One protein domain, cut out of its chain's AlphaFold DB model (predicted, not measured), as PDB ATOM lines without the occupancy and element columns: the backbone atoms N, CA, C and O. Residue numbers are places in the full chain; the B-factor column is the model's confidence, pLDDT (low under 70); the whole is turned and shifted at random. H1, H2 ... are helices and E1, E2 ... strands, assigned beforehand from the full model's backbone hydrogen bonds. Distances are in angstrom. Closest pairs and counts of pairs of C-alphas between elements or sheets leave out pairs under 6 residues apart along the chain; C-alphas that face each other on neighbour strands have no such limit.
ATOM      1  N   ILE A   2      20.860  18.869 -49.045       82.94
ATOM      2  CA  ILE A   2      22.224  18.402 -49.392       82.94
ATOM      3  C   ILE A   2      23.181  19.570 -49.643       82.94
ATOM      4  O   ILE A   2      24.283  19.581 -49.099       82.94
ATOM      5  N   MET A   3      22.750  20.568 -50.428       83.12
ATOM      6  CA  MET A   3      23.607  21.716 -50.724       83.12
ATOM      7  C   MET A   3      23.921  22.557 -49.491       83.12
ATOM      8  O   MET A   3      25.086  22.816 -49.211       83.12
ATOM      9  N   ALA A   4      22.891  22.900 -48.717       86.81
ATOM     10  CA  ALA A   4      23.042  23.638 -47.469       86.81
ATOM     11  C   ALA A   4      23.921  22.893 -46.451       86.81
ATOM     12  O   ALA A   4      24.849  23.484 -45.912       86.81
ATOM     13  N   GLY A   5      23.693  21.592 -46.238       85.31
ATOM     14  CA  GLY A   5      24.483  20.786 -45.302       85.31
ATOM     15  C   GLY A   5      25.965  20.743 -45.672       85.31
ATOM     16  O   GLY A   5      26.823  20.904 -44.812       85.31
ATOM     17  N   GLN A   6      26.279  20.620 -46.965       83.25
ATOM     18  CA  GLN A   6      27.663  20.699 -47.428       83.25
ATOM     19  C   GLN A   6      28.246  22.108 -47.278       83.25
ATOM     20  O   GLN A   6      29.353  22.238 -46.765       83.25
ATOM     21  N   TYR A   7      27.519  23.153 -47.681       83.38
ATOM     22  CA  TYR A   7      27.968  24.545 -47.579       83.38
ATOM     23  C   TYR A   7      28.321  24.939 -46.141       83.38
ATOM     24  O   TYR A   7      29.457  25.332 -45.879       83.38
ATOM     25  N   PHE A   8      27.390  24.754 -45.202       84.50
ATOM     26  CA  PHE A   8      27.576  25.149 -43.801       84.50
ATOM     27  C   PHE A   8      28.576  24.267 -43.039       84.50
ATOM     28  O   PHE A   8      28.993  24.631 -41.944       84.50
ATOM     29  N   SER A   9      29.008  23.139 -43.614       81.00
ATOM     30  CA  SER A   9      30.083  22.316 -43.045       81.00
ATOM     31  C   SER A   9      31.493  22.796 -43.389       81.00
ATOM     32  O   SER A   9      32.458  22.342 -42.774       81.00
ATOM     33  N   TYR A  10      31.645  23.694 -44.370       76.75
ATOM     34  CA  TYR A  10      32.961  24.211 -44.722       76.75
ATOM     35  C   TYR A  10      33.426  25.229 -43.670       76.75
ATOM     36  O   TYR A  10      32.807  26.284 -43.544       76.75
ATOM     37  N   PRO A  11      34.563  25.004 -42.974       60.06
ATOM     38  CA  PRO A  11      35.034  25.883 -41.892       60.06
ATOM     39  C   PRO A  11      35.575  27.246 -42.377       60.06
ATOM     40  O   PRO A  11      36.298  27.950 -41.669       60.06
ATOM     41  N   GLY A  12      35.324  27.616 -43.631       57.12
ATOM     42  CA  GLY A  12      36.043  28.685 -44.301       57.12
ATOM     43  C   GLY A  12      35.496  30.062 -43.956       57.12
ATOM     44  O   GLY A  12      34.451  30.453 -44.463       57.12
ATOM     45  N   ARG A  13      36.298  30.873 -43.253       58.81
ATOM     46  CA  ARG A  13      36.142  32.344 -43.176       58.81
ATOM     47  C   ARG A  13      35.925  32.997 -44.554       58.81
ATOM     48  O   ARG A  13      35.330  34.065 -44.624       58.81
ATOM     49  N   LYS A  14      36.406  32.341 -45.619       63.28
ATOM     50  CA  LYS A  14      36.282  32.734 -47.029       63.28
ATOM     51  C   LYS A  14      34.861  32.635 -47.590       63.28
ATOM     52  O   LYS A  14      34.559  33.345 -48.528       63.28
ATOM     53  N   PHE A  15      33.999  31.785 -47.032       67.56
ATOM     54  CA  PHE A  15      32.649  31.557 -47.556       67.56
ATOM     55  C   PHE A  15      31.569  32.374 -46.840       67.56
ATOM     56  O   PHE A  15      30.381  32.109 -47.009       67.56
ATOM     57  N   LYS A  16      31.955  33.372 -46.034       66.12
ATOM     58  CA  LYS A  16      30.993  34.274 -45.395       66.12
ATOM     59  C   LYS A  16      30.163  34.972 -46.479       66.12
ATOM     60  O   LYS A  16      30.721  35.685 -47.301       66.12
ATOM     61  N   TYR A  17      28.843  34.765 -46.446       69.62
ATOM     62  CA  TYR A  17      27.853  35.399 -47.332       69.62
ATOM     63  C   TYR A  17      27.886  34.985 -48.814       69.62
ATOM     64  O   TYR A  17      27.335  35.690 -49.649       69.62
ATOM     65  N   VAL A  18      28.472  33.833 -49.154       75.12
ATOM     66  CA  VAL A  18      28.588  33.393 -50.565       75.12
ATOM     67  C   VAL A  18      27.315  32.722 -51.096       75.12
ATOM     68  O   VAL A  18      27.122  32.613 -52.309       75.12
ATOM     69  N   ALA A  19      26.441  32.260 -50.201       82.94
ATOM     70  CA  ALA A  19      25.182  31.621 -50.575       82.94
ATOM     71  C   ALA A  19      23.989  32.094 -49.713       82.94
ATOM     72  O   ALA A  19      23.408  31.285 -48.979       82.94
ATOM     73  N   PRO A  20      23.636  33.398 -49.733       86.00
ATOM     74  CA  PRO A  20      22.482  33.922 -49.000       86.00
ATOM     75  C   PRO A  20      21.162  33.282 -49.450       86.00
ATOM     76  O   PRO A  20      20.242  33.177 -48.649       86.00
ATOM     77  N   GLU A  21      21.086  32.770 -50.683       88.44
ATOM     78  CA  GLU A  21      19.921  32.054 -51.213       88.44
ATOM     79  C   GLU A  21      19.592  30.752 -50.463       88.44
ATOM     80  O   GLU A  21      18.510  30.191 -50.629       88.44
ATOM     81  N   LEU A  22      20.521  30.242 -49.645       88.75
ATOM     82  CA  LEU A  22      20.300  29.057 -48.813       88.75
ATOM     83  C   LEU A  22      19.651  29.388 -47.460       88.75
ATOM     84  O   LEU A  22      19.299  28.458 -46.728       88.75
ATOM     85  N   LEU A  23      19.506  30.675 -47.131       90.69
ATOM     86  CA  LEU A  23      18.929  31.163 -45.886       90.69
ATOM     87  C   LEU A  23      17.579  31.842 -46.131       90.69
ATOM     88  O   LEU A  23      17.350  32.489 -47.149       90.69
ATOM     89  N   GLY A  24      16.695  31.708 -45.153       92.75
ATOM     90  CA  GLY A  24      15.505  32.535 -44.988       92.75
ATOM     91  C   GLY A  24      15.411  33.018 -43.546       92.75
ATOM     92  O   GLY A  24      16.294  32.729 -42.735       92.75
ATOM     93  N   SER A  25      14.321  33.706 -43.220       93.31
ATOM     94  CA  SER A  25      14.005  34.093 -41.844       93.31
ATOM     95  C   SER A  25      12.775  33.344 -41.365       93.31
ATOM     96  O   SER A  25      11.789  33.217 -42.092       93.31
ATOM     97  N   ASP A  26      12.833  32.861 -40.132       90.69
ATOM     98  CA  ASP A  26      11.666  32.341 -39.445       90.69
ATOM     99  C   ASP A  26      10.649  33.474 -39.212       90.69
ATOM    100  O   ASP A  26      11.036  34.518 -38.684       90.69
ATOM    101  N   PRO A  27       9.367  33.308 -39.580       88.38
ATOM    102  CA  PRO A  27       8.402  34.404 -39.521       88.38
ATOM    103  C   PRO A  27       8.054  34.846 -38.094       88.38
ATOM    104  O   PRO A  27       7.754  36.020 -37.902       88.38
ATOM    105  N   ASP A  28       8.121  33.949 -37.104       89.81
ATOM    106  CA  ASP A  28       7.727  34.289 -35.730       89.81
ATOM    107  C   ASP A  28       8.915  34.800 -34.906       89.81
ATOM    108  O   ASP A  28       8.780  35.744 -34.133       89.81
ATOM    109  N   SER A  29      10.093  34.190 -35.070       89.88
ATOM    110  CA  SER A  29      11.289  34.534 -34.284       89.88
ATOM    111  C   SER A  29      12.255  35.491 -34.990       89.88
ATOM    112  O   SER A  29      13.139  36.051 -34.346       89.88
ATOM    113  N   GLY A  30      12.140  35.661 -36.311       91.75
ATOM    114  CA  GLY A  30      13.083  36.434 -37.129       91.75
ATOM    115  C   GLY A  30      14.471  35.796 -37.279       91.75
ATOM    116  O   GLY A  30      15.346  36.376 -37.924       91.75
ATOM    117  N   LEU A  31      14.689  34.612 -36.701       91.81
ATOM    118  CA  LEU A  31      15.971  33.912 -36.723       91.81
ATOM    119  C   LEU A  31      16.284  33.344 -38.116       91.81
ATOM    120  O   LEU A  31      15.365  32.975 -38.853       91.81
ATOM    121  N   PRO A  32      17.572  33.229 -38.489       92.06
ATOM    122  CA  PRO A  32      17.954  32.620 -39.753       92.06
ATOM    123  C   PRO A  32      17.614  31.127 -39.761       92.06
ATOM    124  O   PRO A  32      17.945  30.390 -38.833       92.06
ATOM    125  N   VAL A  33      17.011  30.670 -40.852       93.38
ATOM    126  CA  VAL A  33      16.658  29.264 -41.076       93.38
ATOM    127  C   VAL A  33      17.156  28.798 -42.434       93.38
ATOM    128  O   VAL A  33      17.422  29.601 -43.324       93.38
ATOM    129  N   VAL A  34      17.248  27.482 -42.615       92.62
ATOM    130  CA  VAL A  34      17.452  26.854 -43.927       92.62
ATOM    131  C   VAL A  34      16.093  26.316 -44.386       92.62
ATOM    132  O   VAL A  34      15.704  25.236 -43.930       92.62
ATOM    133  N   PRO A  35      15.359  27.010 -45.281       90.94
ATOM    134  CA  PRO A  35      13.975  26.648 -45.612       90.94
ATOM    135  C   PRO A  35      13.839  25.238 -46.201       90.94
ATOM    136  O   PRO A  35      12.839  24.561 -46.018       90.94
ATOM    137  N   ASN A  36      14.887  24.760 -46.877       89.00
ATOM    138  CA  ASN A  36      14.933  23.439 -47.503       89.00
ATOM    139  C   ASN A  36      15.492  22.335 -46.570       89.00
ATOM    140  O   ASN A  36      16.111  21.363 -47.033       89.00
ATOM    141  N   SER A  37      15.380  22.517 -45.253       91.94
ATOM    142  CA  SER A  37      15.657  21.494 -44.237       91.94
ATOM    143  C   SER A  37      14.490  20.498 -44.132       91.94
ATOM    144  O   SER A  37      13.415  20.716 -44.686       91.94
ATOM    145  N   ILE A  38      14.710  19.342 -43.496       93.12
ATOM    146  CA  ILE A  38      13.620  18.387 -43.205       93.12
ATOM    147  C   ILE A  38      12.687  18.962 -42.142       93.12
ATOM    148  O   ILE A  38      11.472  18.868 -42.265       93.12
ATOM    149  N   ALA A  39      13.276  19.583 -41.130       93.50
ATOM    150  CA  ALA A  39      12.618  20.354 -40.096       93.50
ATOM    151  C   ALA A  39      13.659  21.298 -39.489       93.50
ATOM    152  O   ALA A  39      14.869  21.068 -39.628       93.50
ATOM    153  N   TYR A  40      13.190  22.320 -38.789       94.00
ATOM    154  CA  TYR A  40      14.035  23.157 -37.954       94.00
ATOM    155  C   TYR A  40      13.370  23.420 -36.605       94.00
ATOM    156  O   TYR A  40      12.144  23.421 -36.472       94.00
ATOM    157  N   LEU A  41      14.219  23.586 -35.596       95.19
ATOM    158  CA  LEU A  41      13.833  23.756 -34.204       95.19
ATOM    159  C   LEU A  41      14.277  25.143 -33.763       95.19
ATOM    160  O   LEU A  41      15.455  25.482 -33.899       95.19
ATOM    161  N   GLU A  71      11.030  12.846 -45.883       91.62
ATOM    162  CA  GLU A  71      12.210  12.739 -46.742       91.62
ATOM    163  C   GLU A  71      13.402  12.123 -45.982       91.62
ATOM    164  O   GLU A  71      13.617  12.420 -44.801       91.62
ATOM    165  N   PRO A  72      14.237  11.315 -46.656       91.06
ATOM    166  CA  PRO A  72      15.474  10.775 -46.105       91.06
ATOM    167  C   PRO A  72      16.392  11.818 -45.436       91.06
ATOM    168  O   PRO A  72      16.721  12.830 -46.069       91.06
ATOM    169  N   PRO A  73      16.904  11.575 -44.211       90.12
ATOM    170  CA  PRO A  73      17.843  12.479 -43.559       90.12
ATOM    171  C   PRO A  73      19.203  12.508 -44.255       90.12
ATOM    172  O   PRO A  73      19.666  11.520 -44.832       90.12
ATOM    173  N   LEU A  74      19.862  13.661 -44.153       90.62
ATOM    174  CA  LEU A  74      21.254  13.817 -44.548       90.62
ATOM    175  C   LEU A  74      22.165  13.340 -43.409       90.62
ATOM    176  O   LEU A  74      22.117  13.864 -42.302       90.62
ATOM    177  N   LEU A  75      23.015  12.366 -43.704       90.38
ATOM    178  CA  LEU A  75      23.968  11.772 -42.774       90.38
ATOM    179  C   LEU A  75      25.387  12.206 -43.144       90.38
ATOM    180  O   LEU A  75      25.708  12.351 -44.326       90.38
ATOM    181  N   TYR A  76      26.258  12.358 -42.150       87.75
ATOM    182  CA  TYR A  76      27.680  12.615 -42.362       87.75
ATOM    183  C   TYR A  76      28.534  11.612 -41.595       87.75
ATOM    184  O   TYR A  76      28.264  11.295 -40.439       87.75
ATOM    185  N   SER A  77      29.607  11.145 -42.230       87.25
ATOM    186  CA  SER A  77      30.700  10.463 -41.542       87.25
ATOM    187  C   SER A  77      32.035  10.907 -42.123       87.25
ATOM    188  O   SER A  77      32.160  11.080 -43.336       87.25
ATOM    189  N   ALA A  78      33.060  11.018 -41.280       84.69
ATOM    190  CA  ALA A  78      34.402  11.372 -41.741       84.69
ATOM    191  C   ALA A  78      34.960  10.355 -42.757       84.69
ATOM    192  O   ALA A  78      35.667  10.731 -43.687       84.69
ATOM    193  N   ARG A  79      34.607   9.069 -42.614       87.62
ATOM    194  CA  ARG A  79      35.083   7.988 -43.491       87.62
ATOM    195  C   ARG A  79      34.348   7.919 -44.832       87.62
ATOM    196  O   ARG A  79      34.978   7.660 -45.851       87.62
ATOM    197  N   HIS A  80      33.027   8.092 -44.839       84.62
ATOM    198  CA  HIS A  80      32.191   7.837 -46.021       84.62
ATOM    199  C   HIS A  80      31.556   9.097 -46.619       84.62
ATOM    200  O   HIS A  80      30.829   8.991 -47.610       84.62
ATOM    201  N   GLY A  81      31.823  10.266 -46.033       85.88
ATOM    202  CA  GLY A  81      31.280  11.551 -46.453       85.88
ATOM    203  C   GLY A  81      29.778  11.685 -46.199       85.88
ATOM    204  O   GLY A  81      29.215  11.046 -45.308       85.88
ATOM    205  N   TRP A  82      29.144  12.549 -46.993       88.31
ATOM    206  CA  TRP A  82      27.712  12.846 -46.945       88.31
ATOM    207  C   TRP A  82      26.871  11.749 -47.598       88.31
ATOM    208  O   TRP A  82      27.155  11.344 -48.731       88.31
ATOM    209  N   ARG A  83      25.809  11.312 -46.916       90.06
ATOM    210  CA  ARG A  83      24.934  10.213 -47.337       90.06
ATOM    211  C   ARG A  83      23.453  10.540 -47.180       90.06
ATOM    212  O   ARG A  83      23.078  11.268 -46.271       90.06
ATOM    213  N   VAL A  84      22.623   9.962 -48.039       89.62
ATOM    214  CA  VAL A  84      21.159   9.962 -47.912       89.62
ATOM    215  C   VAL A  84      20.727   8.507 -47.870       89.62
ATOM    216  O   VAL A  84      21.063   7.761 -48.783       89.62
ATOM    217  N   THR A  85      20.092   8.071 -46.777       86.00
ATOM    218  CA  THR A  85      19.686   6.656 -46.577       86.00
ATOM    219  C   THR A  85      20.794   5.618 -46.848       86.00
ATOM    220  O   THR A  85      20.514   4.484 -47.211       86.00
ATOM    221  N   GLY A  86      22.066   5.990 -46.654       79.00
ATOM    222  CA  GLY A  86      23.236   5.130 -46.894       79.00
ATOM    223  C   GLY A  86      23.916   5.327 -48.257       79.00
ATOM    224  O   GLY A  86      25.121   5.079 -48.384       79.00
ATOM    225  N   ASP A  87      23.216   5.887 -49.239       84.50
ATOM    226  CA  ASP A  87      23.762   6.187 -50.562       84.50
ATOM    227  C   ASP A  87      24.566   7.484 -50.570       84.50
ATOM    228  O   ASP A  87      24.349   8.383 -49.755       84.50
ATOM    229  N   ASN A  88      25.533   7.591 -51.486       81.25
ATOM    230  CA  ASN A  88      26.316   8.815 -51.661       81.25
ATOM    231  C   ASN A  88      25.394  10.001 -51.968       81.25
ATOM    232  O   ASN A  88      24.741  10.030 -53.004       81.25
ATOM    233  N   ALA A  89      25.402  11.022 -51.103       83.75
ATOM    234  CA  ALA A  89      24.612  12.238 -51.315       83.75
ATOM    235  C   ALA A  89      25.184  13.119 -52.437       83.75
ATOM    236  O   ALA A  89      24.517  14.021 -52.941       83.75
ATOM    237  N   ARG A  90      26.458  12.909 -52.785       77.69
ATOM    238  CA  ARG A  90      27.147  13.648 -53.839       77.69
ATOM    239  C   ARG A  90      26.941  12.978 -55.185       77.69
ATOM    240  O   ARG A  90      27.262  11.804 -55.354       77.69
ATOM    241  N   GLN A  91      26.536  13.777 -56.163       78.19
ATOM    242  CA  GLN A  91      26.673  13.400 -57.559       78.19
ATOM    243  C   GLN A  91      28.160  13.363 -57.933       78.19
ATOM    244  O   GLN A  91      28.939  14.250 -57.571       78.19
ATOM    245  N   LYS A  92      28.569  12.319 -58.658       76.94
ATOM    246  CA  LYS A  92      29.946  12.178 -59.138       76.94
ATOM    247  C   LYS A  92      30.308  13.378 -60.024       76.94
ATOM    248  O   LYS A  92      29.563  13.707 -60.938       76.94
ATOM    249  N   GLY A  93      31.444  14.017 -59.743       78.06
ATOM    250  CA  GLY A  93      31.923  15.193 -60.482       78.06
ATOM    251  C   GLY A  93      31.323  16.535 -60.045       78.06
ATOM    252  O   GLY A  93      31.753  17.565 -60.548       78.06
ATOM    253  N   VAL A  94      30.384  16.553 -59.091       80.69
ATOM    254  CA  VAL A  94      29.787  17.793 -58.574       80.69
ATOM    255  C   VAL A  94      30.338  18.094 -57.182       80.69
ATOM    256  O   VAL A  94      30.116  17.348 -56.225       80.69
ATOM    257  N   SER A  95      31.052  19.212 -57.064       80.81
ATOM    258  CA  SER A  95      31.641  19.689 -55.814       80.81
ATOM    259  C   SER A  95      31.104  21.074 -55.487       80.81
ATOM    260  O   SER A  95      31.427  22.060 -56.140       80.81
ATOM    261  N   ILE A  96      30.285  21.146 -54.438       80.25
ATOM    262  CA  ILE A  96      29.712  22.409 -53.960       80.25
ATOM    263  C   ILE A  96      30.813  23.366 -53.517       80.25
ATOM    264  O   ILE A  96      30.730  24.556 -53.784       80.25
ATOM    265  N   ARG A  97      31.884  22.847 -52.907       79.81
ATOM    266  CA  ARG A  97      33.067  23.647 -52.577       79.81
ATOM    267  C   ARG A  97      33.628  24.355 -53.800       79.81
ATOM    268  O   ARG A  97      33.907  25.539 -53.715       79.81
ATOM    269  N   ASP A  98      33.806  23.629 -54.897       84.75
ATOM    270  CA  ASP A  98      34.473  24.171 -56.081       84.75
ATOM    271  C   ASP A  98      33.571  25.193 -56.778       84.75
ATOM    272  O   ASP A  98      34.039  26.257 -57.164       84.75
ATOM    273  N   GLN A  99      32.256  24.943 -56.812       85.25
ATOM    274  CA  GLN A  99      31.270  25.933 -57.266       85.25
ATOM    275  C   GLN A  99      31.308  27.218 -56.428       85.25
ATOM    276  O   GLN A  99      31.215  28.313 -56.968       85.25
ATOM    277  N   LEU A 100      31.448  27.095 -55.107       79.88
ATOM    278  CA  LEU A 100      31.536  28.250 -54.211       79.88
ATOM    279  C   LEU A 100      32.879  28.974 -54.315       79.88
ATOM    280  O   LEU A 100      32.917  30.186 -54.142       79.88
ATOM    281  N   LEU A 101      33.974  28.252 -54.563       81.44
ATOM    282  CA  LEU A 101      35.285  28.856 -54.801       81.44
ATOM    283  C   LEU A 101      35.277  29.684 -56.084       81.44
ATOM    284  O   LEU A 101      35.751  30.809 -56.045       81.44
ATOM    285  N   ALA A 102      34.665  29.183 -57.161       85.38
ATOM    286  CA  ALA A 102      34.522  29.941 -58.403       85.38
ATOM    287  C   ALA A 102      33.792  31.281 -58.178       85.38
ATOM    288  O   ALA A 102      34.257  32.323 -58.619       85.38
ATOM    289  N   ARG A 103      32.719  31.291 -57.373       82.12
ATOM    290  CA  ARG A 103      32.000  32.534 -57.025       82.12
ATOM    291  C   ARG A 103      32.858  33.576 -56.301       82.12
ATOM    292  O   ARG A 103      32.538  34.753 -56.363       82.12
ATOM    293  N   LEU A 104      33.886  33.149 -55.565       78.81
ATOM    294  CA  LEU A 104      34.817  34.054 -54.880       78.81
ATOM    295  C   LEU A 104      35.894  34.613 -55.811       78.81
ATOM    296  O   LEU A 104      36.529  35.597 -55.456       78.81
ATOM    297  N   GLU A 105      36.156  33.959 -56.941       73.88
ATOM    298  CA  GLU A 105      37.095  34.448 -57.956       73.88
ATOM    299  C   GLU A 105      36.432  35.491 -58.871       73.88
ATOM    300  O   GLU A 105      37.120  36.359 -59.405       73.88
ATOM    301  N   ASP A 106      35.101  35.441 -58.988       61.16
ATOM    302  CA  ASP A 106      34.283  36.342 -59.809       61.16
ATOM    303  C   ASP A 106      33.841  37.646 -59.098       61.16
ATOM    304  O   ASP A 106      33.208  38.494 -59.732       61.16
ATOM    305  N   GLY A 107      34.117  37.812 -57.795       58.03
ATOM    306  CA  GLY A 107      33.658  38.945 -56.967       58.03
ATOM    307  C   GLY A 107      34.780  39.678 -56.251       58.03
ATOM    308  O   GLY A 107      34.696  40.925 -56.176       58.03
TER     309      GLY A 107
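AT A GLANCE: This is residues 2 to 41 and 71 to 107 of the 107 residues of the protein "Flavin_Reduct domain-containing protein" of Acidimicrobiales bacterium (UniProt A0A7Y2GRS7). In this flat model with little regular structure, helix H1 sits in the middle, helix H2 and hairpin E2 and E3 lie round it, and residues 9 to 38 loop out to E1. The 77 printed residues, 28 in named elements, run H1, E1, E2, E3, H2, class mixed. The whole is only just loose, with a radius of gyration of the C-alphas of 13.9 A and spans of 37 by 35 by 18 A.

IN THESE COORDINATES: E2 is residues 74 to 77, E3 81 to 84, E1 39 to 41. H1, residues 2 to 8, begins at C-alpha 2 (22.224, 18.402, -49.392). H2, residues 96 to 105, 14.7 A long, ends at (37.095, 34.448, -57.956).

HOW THE PARTS SIT: Across antiparallel E2 and E3, N 75 and O 83 are within hydrogen-bond range, 2.8 A. H1 touches H2 at a steep tilt of 53 degrees; their closest C-alphas, Met 3 and Ile 96, are 6.9 A apart. In both, every O i to N i+4 pair is within hydrogen-bond range.

THE WHOLE: Across the cut, residues 42 to 70, C-alphas 41 and 71 are 16.8 A apart. Residues 11 to 17 and 106 to 107 are under pLDDT 70.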